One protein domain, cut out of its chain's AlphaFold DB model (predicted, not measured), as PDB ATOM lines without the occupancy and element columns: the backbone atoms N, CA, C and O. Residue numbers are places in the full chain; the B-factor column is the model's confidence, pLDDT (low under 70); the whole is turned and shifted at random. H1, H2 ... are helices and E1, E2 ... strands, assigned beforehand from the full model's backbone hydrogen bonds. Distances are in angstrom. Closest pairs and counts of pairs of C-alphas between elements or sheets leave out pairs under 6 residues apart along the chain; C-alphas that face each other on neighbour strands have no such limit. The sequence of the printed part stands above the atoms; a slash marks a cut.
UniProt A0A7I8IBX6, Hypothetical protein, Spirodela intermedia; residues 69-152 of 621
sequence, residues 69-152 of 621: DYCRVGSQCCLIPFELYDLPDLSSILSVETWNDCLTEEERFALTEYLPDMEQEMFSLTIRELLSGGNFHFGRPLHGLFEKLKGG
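What this domain is: This is residues 69 to 152 of the 621 residues of the protein "Hypothetical protein" of Spirodela intermedia (UniProt A0A7I8IBX6). A two-stranded hairpin, E1 and E2, makes one end of the domain, the longest helix, H4, makes the other, and H5 runs between them, set nearly end to end with H4. The short helix H1 follows the hairpin at its end, while H2 and H3 sit toward the end where H4 lies; the helices meet at few places. The printed part has 84 residues with two named strands and five named helices, in the order E1, E2, H1, H2, H3, H4, H5; the sheet is E1 - E2, antiparallel, and the class is mixed, helices and strands. The whole is compact, with a radius of gyration of the C-alphas of 13.7 A and spans of 36 by 30 by 25 A.

Where its parts are: Find C-alpha 69 at (123.469, 143.295, 142.550), where E1 begins; it runs over residues 69 to 73, 12.7 A. E2 comes back over residues 76 to 81, 16.3 A, and H1 follows at residues 83 to 86, 5.4 A. H2 is residues 96 to 101, 8.7 A, and H3 is residues 105 to 112, 10.6 A. Look for C-alpha 120 at (94.340, 136.931, 163.796): from there H4 runs to residue 131, 17.1 A. H5, residues 141 to 150, covers 14.3 A and ends with C-alpha 150 at (113.875, 146.285, 137.395).

How they stand to each other: Start at the hairpin of E1 and E2, antiparallel at 145 degrees, where N 71 and O 78 are 2.9 A apart and N 69 and O 80 are 2.8 A apart, both within hydrogen-bond range. E1 and H5 are near each other. H1 and H5 are close but not clearly touching; their closest C-alphas, of Tyr 85 and Lys 150, are 6.6 A apart. H5 and H4 only just touch, with 3 pairs of C-alphas within 8 A, through residues 130 to 131 of H4 alone; the closest C-alphas, of Leu 130 and Pro 141, are 7.1 A apart. They run the same way at a shallow tilt of 33 degrees, only just short of steep. H4 also only just touches H2, with 3 pairs and with residues 127 to 131 alone; the closest C-alphas, of Val 96 and Leu 131, are 5.8 A apart, and the lines are only just about perpendicular, at 71 degrees. H2 and H3 are close but not clearly touching, with the C-alphas of Trp 99 and Arg 108 closest at 7.8 A, and run opposite ways at a shallow tilt of 31 degrees. H3 and H4 are apart. In H2 and H3 every O i to N i+4 pair is within hydrogen-bond range, in H4 5 of 8 and in H5 5 of 6, while H1 is too short for such a pair.

The domain as a whole: The C-alphas farthest apart, of Asp 69 and Glu 121, are 37.8 A apart. The printed part has no cut, and no link is long. The mean pLDDT of the printed part is 81.9; look at residues 137 to 138, between H4 and H5, for the two under 70.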
ATOM      1  N   ASP A  69     123.515 141.833 142.497       76.25
ATOM      2  CA  ASP A  69     123.469 143.295 142.550       76.25
ATOM      3  C   ASP A  69     123.296 143.810 143.988       76.25
ATOM      4  O   ASP A  69     122.526 143.261 144.786       76.25
ATOM      5  N   TYR A  70     123.943 144.935 144.308       80.75
ATOM      6  CA  TYR A  70     123.741 145.639 145.577       80.75
ATOM      7  C   TYR A  70     122.457 146.474 145.545       80.75
ATOM      8  O   TYR A  70     122.383 147.520 144.902       80.75
ATOM      9  N   CYS A  71     121.462 146.050 146.319       82.75
ATOM     10  CA  CYS A  71     120.158 146.688 146.444       82.75
ATOM     11  C   CYS A  71     119.986 147.339 147.828       82.75
ATOM     12  O   CYS A  71     120.522 146.870 148.835       82.75
ATOM     13  N   ARG A  72     119.219 148.434 147.909       80.62
ATOM     14  CA  ARG A  72     118.866 149.085 149.177       80.62
ATOM     15  C   ARG A  72     117.380 149.426 149.237       80.62
ATOM     16  O   ARG A  72     116.875 150.233 148.458       80.62
ATOM     17  N   VAL A  73     116.688 148.842 150.215       75.69
ATOM     18  CA  VAL A  73     115.243 148.986 150.429       75.69
ATOM     19  C   VAL A  73     115.010 149.583 151.817       75.69
ATOM     20  O   VAL A  73     115.283 148.968 152.846       75.69
ATOM     21  N   GLY A  74     114.533 150.830 151.856       73.12
ATOM     22  CA  GLY A  74     114.375 151.571 153.109       73.12
ATOM     23  C   GLY A  74     115.720 151.806 153.807       73.12
ATOM     24  O   GLY A  74     116.586 152.511 153.279       73.12
ATOM     25  N   SER A  75     115.877 151.240 155.005       71.50
ATOM     26  CA  SER A  75     117.107 151.280 155.811       71.50
ATOM     27  C   SER A  75     118.026 150.068 155.627       71.50
ATOM     28  O   SER A  75     119.146 150.105 156.129       71.50
ATOM     29  N   GLN A  76     117.586 149.014 154.932       78.25
ATOM     30  CA  GLN A  76     118.332 147.761 154.781       78.25
ATOM     31  C   GLN A  76     119.008 147.673 153.407       78.25
ATOM     32  O   GLN A  76     118.447 148.109 152.397       78.25
ATOM     33  N   CYS A  77     120.204 147.086 153.373       78.38
ATOM     34  CA  CYS A  77     120.910 146.701 152.151       78.38
ATOM     35  C   CYS A  77     120.820 145.181 151.979       78.38
ATOM     36  O   CYS A  77     120.958 144.451 152.960       78.38
ATOM     37  N   CYS A  78     120.635 144.708 150.752       80.19
ATOM     38  CA  CYS A  78     120.628 143.289 150.410       80.19
ATOM     39  C   CYS A  78     121.354 143.048 149.081       80.19
ATOM     40  O   CYS A  78     121.428 143.938 148.233       80.19
ATOM     41  N   LEU A  79     121.882 141.838 148.909       82.38
ATOM     42  CA  LEU A  79     122.334 141.343 147.612       82.38
ATOM     43  C   LEU A  79     121.153 140.664 146.913       82.38
ATOM     44  O   LEU A  79     120.422 139.898 147.544       82.38
ATOM     45  N   ILE A  80     120.959 140.958 145.630       82.00
ATOM     46  CA  ILE A  80     119.904 140.371 144.798       82.00
ATOM     47  C   ILE A  80     120.560 139.594 143.652       82.00
ATOM     48  O   ILE A  80     121.233 140.224 142.839       82.00
ATOM     49  N   PRO A  81     120.390 138.260 143.564       83.00
ATOM     50  CA  PRO A  81     120.939 137.469 142.464       83.00
ATOM     51  C   PRO A  81     120.441 137.953 141.099       83.00
ATOM     52  O   PRO A  81     119.265 138.312 140.966       83.00
ATOM     53  N   PHE A  82     121.310 137.953 140.084       78.06
ATOM     54  CA  PHE A  82     120.958 138.454 138.749       78.06
ATOM     55  C   PHE A  82     119.791 137.676 138.118       78.06
ATOM     56  O   PHE A  82     118.945 138.259 137.438       78.06
ATOM     57  N   GLU A  83     119.674 136.389 138.436       79.81
ATOM     58  CA  GLU A  83     118.606 135.490 137.994       79.81
ATOM     59  C   GLU A  83     117.209 135.959 138.441       79.81
ATOM     60  O   GLU A  83     116.206 135.595 137.826       79.81
ATOM     61  N   LEU A  84     117.110 136.808 139.477       80.62
ATOM     62  CA  LEU A  84     115.838 137.395 139.908       80.62
ATOM     63  C   LEU A  84     115.274 138.380 138.865       80.62
ATOM     64  O   LEU A  84     114.055 138.543 138.767       80.62
ATOM     65  N   TYR A  85     116.130 139.032 138.071       78.44
ATOM     66  CA  TYR A  85     115.698 139.983 137.043       78.44
ATOM     67  C   TYR A  85     115.167 139.289 135.779       78.44
ATOM     68  O   TYR A  85     114.300 139.853 135.107       78.44
ATOM     69  N   ASP A  86     115.584 138.060 135.478       81.81
ATOM     70  CA  ASP A  86     115.080 137.305 134.319       81.81
ATOM     71  C   ASP A  86     113.641 136.784 134.507       81.81
ATOM     72  O   ASP A  86     112.954 136.456 133.537       81.81
ATOM     73  N   LEU A  87     113.139 136.752 135.746       81.56
ATOM     74  CA  LEU A  87     111.796 136.257 136.059       81.56
ATOM     75  C   LEU A  87     110.674 137.146 135.481       81.56
ATOM     76  O   LEU A  87     110.817 138.374 135.398       81.56
ATOM     77  N   PRO A  88     109.506 136.569 135.136       77.44
ATOM     78  CA  PRO A  88     108.337 137.343 134.721       77.44
ATOM     79  C   PRO A  88     107.674 138.073 135.901       77.44
ATOM     80  O   PRO A  88     107.186 139.190 135.730       77.44
ATOM     81  N   ASP A  89     107.689 137.474 137.095       79.19
ATOM     82  CA  ASP A  89     107.120 138.021 138.327       79.19
ATOM     83  C   ASP A  89     107.756 137.403 139.587       79.19
ATOM     84  O   ASP A  89     108.317 136.307 139.549       79.19
ATOM     85  N   LEU A  90     107.623 138.103 140.722       81.81
ATOM     86  CA  LEU A  90     108.050 137.618 142.042       81.81
ATOM     87  C   LEU A  90     107.071 136.630 142.693       81.81
ATOM     88  O   LEU A  90     107.460 135.987 143.661       81.81
ATOM     89  N   SER A  91     105.828 136.497 142.218       78.31
ATOM     90  CA  SER A  91     104.840 135.563 142.796       78.31
ATOM     91  C   SER A  91     105.253 134.095 142.637       78.31
ATOM     92  O   SER A  91     104.861 133.262 143.449       78.31
ATOM     93  N   SER A  92     106.102 133.798 141.650       76.50
ATOM     94  CA  SER A  92     106.795 132.510 141.500       76.50
ATOM     95  C   SER A  92     107.713 132.126 142.677       76.50
ATOM     96  O   SER A  92     107.910 130.938 142.919       76.50
ATOM     97  N   ILE A  93     108.256 133.102 143.421       82.12
ATOM     98  CA  ILE A  93     109.167 132.884 144.564       82.12
ATOM     99  C   ILE A  93     108.497 133.269 145.884       82.12
ATOM    100  O   ILE A  93     108.510 132.498 146.839       82.12
ATOM    101  N   LEU A  94     107.887 134.452 145.952       81.50
ATOM    102  CA  LEU A  94     107.190 134.984 147.124       81.50
ATOM    103  C   LEU A  94     105.731 134.505 147.130       81.50
ATOM    104  O   LEU A  94     104.795 135.300 147.049       81.50
ATOM    105  N   SER A  95     105.562 133.184 147.190       84.31
ATOM    106  CA  SER A  95     104.268 132.502 147.163       84.31
ATOM    107  C   SER A  95     103.765 132.143 148.571       84.31
ATOM    108  O   SER A  95     104.517 132.135 149.548       84.31
ATOM    109  N   VAL A  96     102.478 131.793 148.673       84.50
ATOM    110  CA  VAL A  96     101.878 131.263 149.914       84.50
ATOM    111  C   VAL A  96     102.456 129.888 150.282       84.50
ATOM    112  O   VAL A  96     102.487 129.543 151.459       84.50
ATOM    113  N   GLU A  97     102.936 129.115 149.308       83.06
ATOM    114  CA  GLU A  97     103.574 127.812 149.536       83.06
ATOM    115  C   GLU A  97     104.957 128.032 150.170       83.06
ATOM    116  O   GLU A  97     105.208 127.567 151.280       83.06
ATOM    117  N   THR A  98     105.780 128.907 149.579       85.06
ATOM    118  CA  THR A  98     107.086 129.328 150.122       85.06
ATOM    119  C   THR A  98     106.981 129.860 151.556       85.06
ATOM    120  O   THR A  98     107.812 129.540 152.402       85.06
ATOM    121  N   TRP A  99     105.943 130.652 151.856       84.06
ATOM    122  CA  TRP A  99     105.713 131.182 153.205       84.06
ATOM    123  C   TRP A  99     105.429 130.090 154.247       84.06
ATOM    124  O   TRP A  99     105.753 130.276 155.415       84.06
ATOM    125  N   ASN A 100     104.814 128.969 153.861       84.62
ATOM    126  CA  ASN A 100     104.462 127.896 154.796       84.62
ATOM    127  C   ASN A 100     105.522 126.793 154.883       84.62
ATOM    128  O   ASN A 100     105.730 126.265 155.974       84.62
ATOM    129  N   ASP A 101     106.187 126.485 153.768       86.56
ATOM    130  CA  ASP A 101     107.067 125.320 153.636       86.56
ATOM    131  C   ASP A 101     108.564 125.666 153.762       86.56
ATOM    132  O   ASP A 101     109.376 124.776 154.019       86.56
ATOM    133  N   CYS A 102     108.951 126.938 153.589       83.44
ATOM    134  CA  CYS A 102     110.357 127.371 153.601       83.44
ATOM    135  C   CYS A 102     110.749 128.287 154.775       83.44
ATOM    136  O   CYS A 102     111.919 128.644 154.863       83.44
ATOM    137  N   LEU A 103     109.811 128.670 155.653       85.25
ATOM    138  CA  LEU A 103     110.050 129.579 156.787       85.25
ATOM    139  C   LEU A 103     109.671 128.932 158.126       85.25
ATOM    140  O   LEU A 103     108.619 128.295 158.241       85.25
ATOM    141  N   THR A 104     110.473 129.147 159.170       88.19
ATOM    142  CA  THR A 104     110.156 128.647 160.521       88.19
ATOM    143  C   THR A 104     109.007 129.427 161.181       88.19
ATOM    144  O   THR A 104     108.470 130.396 160.635       88.19
ATOM    145  N   GLU A 105     108.547 128.995 162.360       83.56
ATOM    146  CA  GLU A 105     107.557 129.763 163.134       83.56
ATOM    147  C   GLU A 105     108.157 131.071 163.679       83.56
ATOM    148  O   GLU A 105     107.496 132.108 163.657       83.56
ATOM    149  N   GLU A 106     109.431 131.055 164.074       85.38
ATOM    150  CA  GLU A 106     110.184 132.222 164.539       85.38
ATOM    151  C   GLU A 106     110.410 133.249 163.420       85.38
ATOM    152  O   GLU A 106     110.242 134.447 163.639       85.38
ATOM    153  N   GLU A 107     110.739 132.794 162.206       87.12
ATOM    154  CA  GLU A 107     110.923 133.666 161.040       87.12
ATOM    155  C   GLU A 107     109.605 134.319 160.610       87.12
ATOM    156  O   GLU A 107     109.556 135.529 160.383       87.12
ATOM    157  N   ARG A 108     108.505 133.554 160.572       85.69
ATOM    158  CA  ARG A 108     107.163 134.098 160.302       85.69
ATOM    159  C   ARG A 108     106.712 135.082 161.380       85.69
ATOM    160  O   ARG A 108     106.093 136.097 161.055       85.69
ATOM    161  N   PHE A 109     107.054 134.834 162.646       83.56
ATOM    162  CA  PHE A 109     106.801 135.775 163.737       83.56
ATOM    163  C   PHE A 109     107.615 137.071 163.570       83.56
ATOM    164  O   PHE A 109     107.045 138.156 163.645       83.56
ATOM    165  N   ALA A 110     108.909 136.984 163.248       85.69
ATOM    166  CA  ALA A 110     109.747 138.159 162.990       85.69
ATOM    167  C   ALA A 110     109.276 138.969 161.765       85.69
ATOM    168  O   ALA A 110     109.232 140.196 161.802       85.69
ATOM    169  N   LEU A 111     108.846 138.298 160.691       84.69
ATOM    170  CA  LEU A 111     108.277 138.949 159.506       84.69
ATOM    171  C   LEU A 111     106.918 139.618 159.781       84.69
ATOM    172  O   LEU A 111     106.537 140.542 159.062       84.69
ATOM    173  N   THR A 112     106.215 139.214 160.844       83.56
ATOM    174  CA  THR A 112     104.953 139.840 161.270       83.56
ATOM    175  C   THR A 112     105.162 141.244 161.857       83.56
ATOM    176  O   THR A 112     104.264 142.072 161.739       83.56
ATOM    177  N   GLU A 113     106.351 141.584 162.377       85.75
ATOM    178  CA  GLU A 113     106.672 142.948 162.857       85.75
ATOM    179  C   GLU A 113     106.604 144.012 161.738       85.75
ATOM    180  O   GLU A 113     106.361 145.189 162.001       85.75
ATOM    181  N   TYR A 114     106.776 143.606 160.475       83.38
ATOM    182  CA  TYR A 114     106.751 144.498 159.309       83.38
ATOM    183  C   TYR A 114     105.352 144.682 158.697       83.38
ATOM    184  O   TYR A 114     105.203 145.406 157.707       83.38
ATOM    185  N   LEU A 115     104.330 144.030 159.257       84.75
ATOM    186  CA  LEU A 115     102.943 144.109 158.802       84.75
ATOM    187  C   LEU A 115     102.117 145.035 159.714       84.75
ATOM    188  O   LEU A 115     102.516 145.305 160.846       84.75
ATOM    189  N   PRO A 116     100.973 145.568 159.242       83.69
ATOM    190  CA  PRO A 116     100.092 146.352 160.099       83.69
ATOM    191  C   PRO A 116      99.507 145.487 161.222       83.69
ATOM    192  O   PRO A 116      99.231 144.306 161.011       83.69
ATOM    193  N   ASP A 117      99.255 146.100 162.379       81.25
ATOM    194  CA  ASP A 117      98.539 145.462 163.486       81.25
ATOM    195  C   ASP A 117      97.117 145.071 163.034       81.25
ATOM    196  O   ASP A 117      96.377 145.899 162.490       81.25
ATOM    197  N   MET A 118      96.770 143.790 163.175       81.38
ATOM    198  CA  MET A 118      95.555 143.179 162.629       81.38
ATOM    199  C   MET A 118      95.089 141.997 163.481       81.38
ATOM    200  O   MET A 118      95.887 141.244 164.036       81.38
ATOM    201  N   GLU A 119      93.775 141.774 163.508       80.75
ATOM    202  CA  GLU A 119      93.180 140.599 164.144       80.75
ATOM    203  C   GLU A 119      93.616 139.292 163.451       80.75
ATOM    204  O   GLU A 119      93.748 139.228 162.225       80.75
ATOM    205  N   GLN A 120      93.790 138.224 164.237       76.88
ATOM    206  CA  GLN A 120      94.340 136.931 163.796       76.88
ATOM    207  C   GLN A 120      93.610 136.324 162.581       76.88
ATOM    208  O   GLN A 120      94.232 135.678 161.734       76.88
ATOM    209  N   GLU A 121      92.295 136.529 162.479       76.12
ATOM    210  CA  GLU A 121      91.486 136.056 161.350       76.12
ATOM    211  C   GLU A 121      91.859 136.798 160.054       76.12
ATOM    212  O   GLU A 121      92.117 136.170 159.020       76.12
ATOM    213  N   MET A 122      91.985 138.128 160.138       80.19
ATOM    214  CA  MET A 122      92.350 139.010 159.026       80.19
ATOM    215  C   MET A 122      93.797 138.806 158.572       80.19
ATOM    216  O   MET A 122      94.045 138.778 157.369       80.19
ATOM    217  N   PHE A 123      94.735 138.554 159.490       83.25
ATOM    218  CA  PHE A 123      96.135 138.251 159.159       83.25
ATOM    219  C   PHE A 123      96.266 137.131 158.104       83.25
ATOM    220  O   PHE A 123      96.969 137.277 157.102       83.25
ATOM    221  N   SER A 124      95.507 136.038 158.266       80.62
ATOM    222  CA  SER A 124      95.500 134.889 157.339       80.62
ATOM    223  C   SER A 124      94.895 135.185 155.952       80.62
ATOM    224  O   SER A 124      95.140 134.469 154.972       80.62
ATOM    225  N   LEU A 125      94.069 136.229 155.854       83.06
ATOM    226  CA  LEU A 125      93.533 136.746 154.597       83.06
ATOM    227  C   LEU A 125      94.562 137.677 153.949       83.06
ATOM    228  O   LEU A 125      94.916 137.470 152.791       83.06
ATOM    229  N   THR A 126      95.118 138.615 154.714       85.25
ATOM    230  CA  THR A 126      96.089 139.615 154.256       85.25
ATOM    231  C   THR A 126      97.394 139.005 153.741       85.25
ATOM    232  O   THR A 126      97.827 139.390 152.659       85.25
ATOM    233  N   ILE A 127      97.993 138.023 154.431       84.50
ATOM    234  CA  ILE A 127      99.192 137.306 153.937       84.50
ATOM    235  C   ILE A 127      98.911 136.648 152.580       84.50
ATOM    236  O   ILE A 127      99.663 136.807 151.619       84.50
ATOM    237  N   ARG A 128      97.788 135.933 152.484       83.81
ATOM    238  CA  ARG A 128      97.370 135.226 151.269       83.81
ATOM    239  C   ARG A 128      97.076 136.187 150.120       83.81
ATOM    240  O   ARG A 128      97.474 135.908 148.994       83.81
ATOM    241  N   GLU A 129      96.414 137.309 150.379       85.06
ATOM    242  CA  GLU A 129      96.133 138.326 149.362       85.06
ATOM    243  C   GLU A 129      97.406 139.075 148.933       85.06
ATOM    244  O   GLU A 129      97.578 139.367 147.752       85.06
ATOM    245  N   LEU A 130      98.353 139.306 149.847       86.44
ATOM    246  CA  LEU A 130      99.651 139.910 149.540       86.44
ATOM    247  C   LEU A 130     100.483 139.020 148.605       86.44
ATOM    248  O   LEU A 130     100.945 139.489 147.562       86.44
ATOM    249  N   LEU A 131     100.634 137.740 148.956       83.75
ATOM    250  CA  LEU A 131     101.478 136.783 148.230       83.75
ATOM    251  C   LEU A 131     100.831 136.259 146.932       83.75
ATOM    252  O   LEU A 131     101.538 135.917 145.991       83.75
ATOM    253  N   SER A 132      99.497 136.270 146.819       80.50
ATOM    254  CA  SER A 132      98.788 135.973 145.554       80.50
ATOM    255  C   SER A 132      98.671 137.170 144.593       80.50
ATOM    256  O   SER A 132      98.041 137.062 143.540       80.50
ATOM    257  N   GLY A 133      99.281 138.316 144.917       75.06
ATOM    258  CA  GLY A 133      99.283 139.489 144.036       75.06
ATOM    259  C   GLY A 133      97.957 140.261 144.019       75.06
ATOM    260  O   GLY A 133      97.573 140.820 142.985       75.06
ATOM    261  N   GLY A 134      97.257 140.309 145.152       79.00
ATOM    262  CA  GLY A 134      96.081 141.146 145.381       79.00
ATOM    263  C   GLY A 134      96.363 142.649 145.282       79.00
ATOM    264  O   GLY A 134      97.511 143.103 145.235       79.00
ATOM    265  N   ASN A 135      95.295 143.444 145.201       81.44
ATOM    266  CA  ASN A 135      95.362 144.892 144.999       81.44
ATOM    267  C   ASN A 135      94.932 145.622 146.274       81.44
ATOM    268  O   ASN A 135      93.766 145.566 146.644       81.44
ATOM    269  N   PHE A 136      95.864 146.340 146.897       80.12
ATOM    270  CA  PHE A 136      95.651 146.959 148.205       80.12
ATOM    271  C   PHE A 136      95.183 148.412 148.057       80.12
ATOM    272  O   PHE A 136      93.999 148.724 148.175       80.12
ATOM    273  N   HIS A 137      96.106 149.316 147.723       67.94
ATOM    274  CA  HIS A 137      95.813 150.733 147.509       67.94
ATOM    275  C   HIS A 137      96.340 151.174 146.145       67.94
ATOM    276  O   HIS A 137      97.439 151.709 146.026       67.94
ATOM    277  N   PHE A 138      95.528 150.930 145.110       68.69
ATOM    278  CA  PHE A 138      95.819 151.273 143.710       68.69
ATOM    279  C   PHE A 138      97.125 150.655 143.175       68.69
ATOM    280  O   PHE A 138      97.821 151.250 142.353       68.69
ATOM    281  N   GLY A 139      97.452 149.444 143.629       76.81
ATOM    282  CA  GLY A 139      98.655 148.722 143.241       76.81
ATOM    283  C   GLY A 139      98.764 147.347 143.903       76.81
ATOM    284  O   GLY A 139      98.274 147.123 145.012       76.81
ATOM    285  N   ARG A 140      99.451 146.436 143.208       85.00
ATOM    286  CA  ARG A 140      99.876 145.125 143.720       85.00
ATOM    287  C   ARG A 140     101.262 145.278 144.363       85.00
ATOM    288  O   ARG A 140     102.195 145.584 143.616       85.00
ATOM    289  N   PRO A 141     101.444 145.090 145.685       84.81
ATOM    290  CA  PRO A 141     102.709 145.416 146.352       84.81
ATOM    291  C   PRO A 141     103.929 144.675 145.790       84.81
ATOM    292  O   PRO A 141     104.938 145.318 145.510       84.81
ATOM    293  N   LEU A 142     103.823 143.363 145.533       84.44
ATOM    294  CA  LEU A 142     104.918 142.560 144.966       84.44
ATOM    295  C   LEU A 142     105.336 143.028 143.563       84.44
ATOM    296  O   LEU A 142     106.523 143.185 143.290       84.44
ATOM    297  N   HIS A 143     104.374 143.324 142.686       85.19
ATOM    298  CA  HIS A 143     104.666 143.868 141.355       85.19
ATOM    299  C   HIS A 143     105.271 145.279 141.452       85.19
ATOM    300  O   HIS A 143     106.266 145.564 140.797       85.19
ATOM    301  N   GLY A 144     104.751 146.137 142.336       85.38
ATOM    302  CA  GLY A 144     105.308 147.471 142.586       85.38
ATOM    303  C   GLY A 144     106.699 147.472 143.238       85.38
ATOM    304  O   GLY A 144     107.415 148.467 143.126       85.38
ATOM    305  N   LEU A 145     107.096 146.383 143.902       85.81
ATOM    306  CA  LEU A 145     108.479 146.127 144.312       85.81
ATOM    307  C   LEU A 145     109.321 145.680 143.108       85.81
ATOM    308  O   LEU A 145     110.376 146.256 142.865       85.81
ATOM    309  N   PHE A 146     108.833 144.722 142.317       86.88
ATOM    310  CA  PHE A 146     109.557 144.192 141.159       86.88
ATOM    311  C   PHE A 146     109.862 145.258 140.097       86.88
ATOM    312  O   PHE A 146     110.991 145.341 139.623       86.88
ATOM    313  N   GLU A 147     108.911 146.148 139.805       87.06
ATOM    314  CA  GLU A 147     109.113 147.295 138.909       87.06
ATOM    315  C   GLU A 147     110.153 148.295 139.451       87.06
ATOM    316  O   GLU A 147     110.875 148.918 138.676       87.06
ATOM    317  N   LYS A 148     110.288 148.445 140.780       85.19
ATOM    318  CA  LYS A 148     111.350 149.279 141.378       85.19
ATOM    319  C   LYS A 148     112.725 148.626 141.273       85.19
ATOM    320  O   LYS A 148     113.696 149.338 141.027       85.19
ATOM    321  N   LEU A 149     112.792 147.303 141.440       85.00
ATOM    322  CA  LEU A 149     114.016 146.524 141.259       85.00
ATOM    323  C   LEU A 149     114.472 146.588 139.793       85.00
ATOM    324  O   LEU A 149     115.570 147.063 139.522       85.00
ATOM    325  N   LYS A 150     113.599 146.222 138.843       84.31
ATOM    326  CA  LYS A 150     113.875 146.285 137.395       84.31
ATOM    327  C   LYS A 150     114.112 147.705 136.875       84.31
ATOM    328  O   LYS A 150     114.863 147.891 135.926       84.31
ATOM    329  N   GLY A 151     113.509 148.712 137.506       83.31
ATOM    330  CA  GLY A 151     113.737 150.125 137.200       83.31
ATOM    331  C   GLY A 151     115.013 150.727 137.805       83.31
ATOM    332  O   GLY A 151     115.186 151.941 137.708       83.31
ATOM    333  N   GLY A 152     115.864 149.942 138.482       83.31
ATOM    334  CA  GLY A 152     117.099 150.422 139.126       83.31
ATOM    335  C   GLY A 152     116.880 151.386 140.304       83.31
ATOM    336  O   GLY A 152     117.834 151.933 140.853       83.31
TER     337      GLY A 152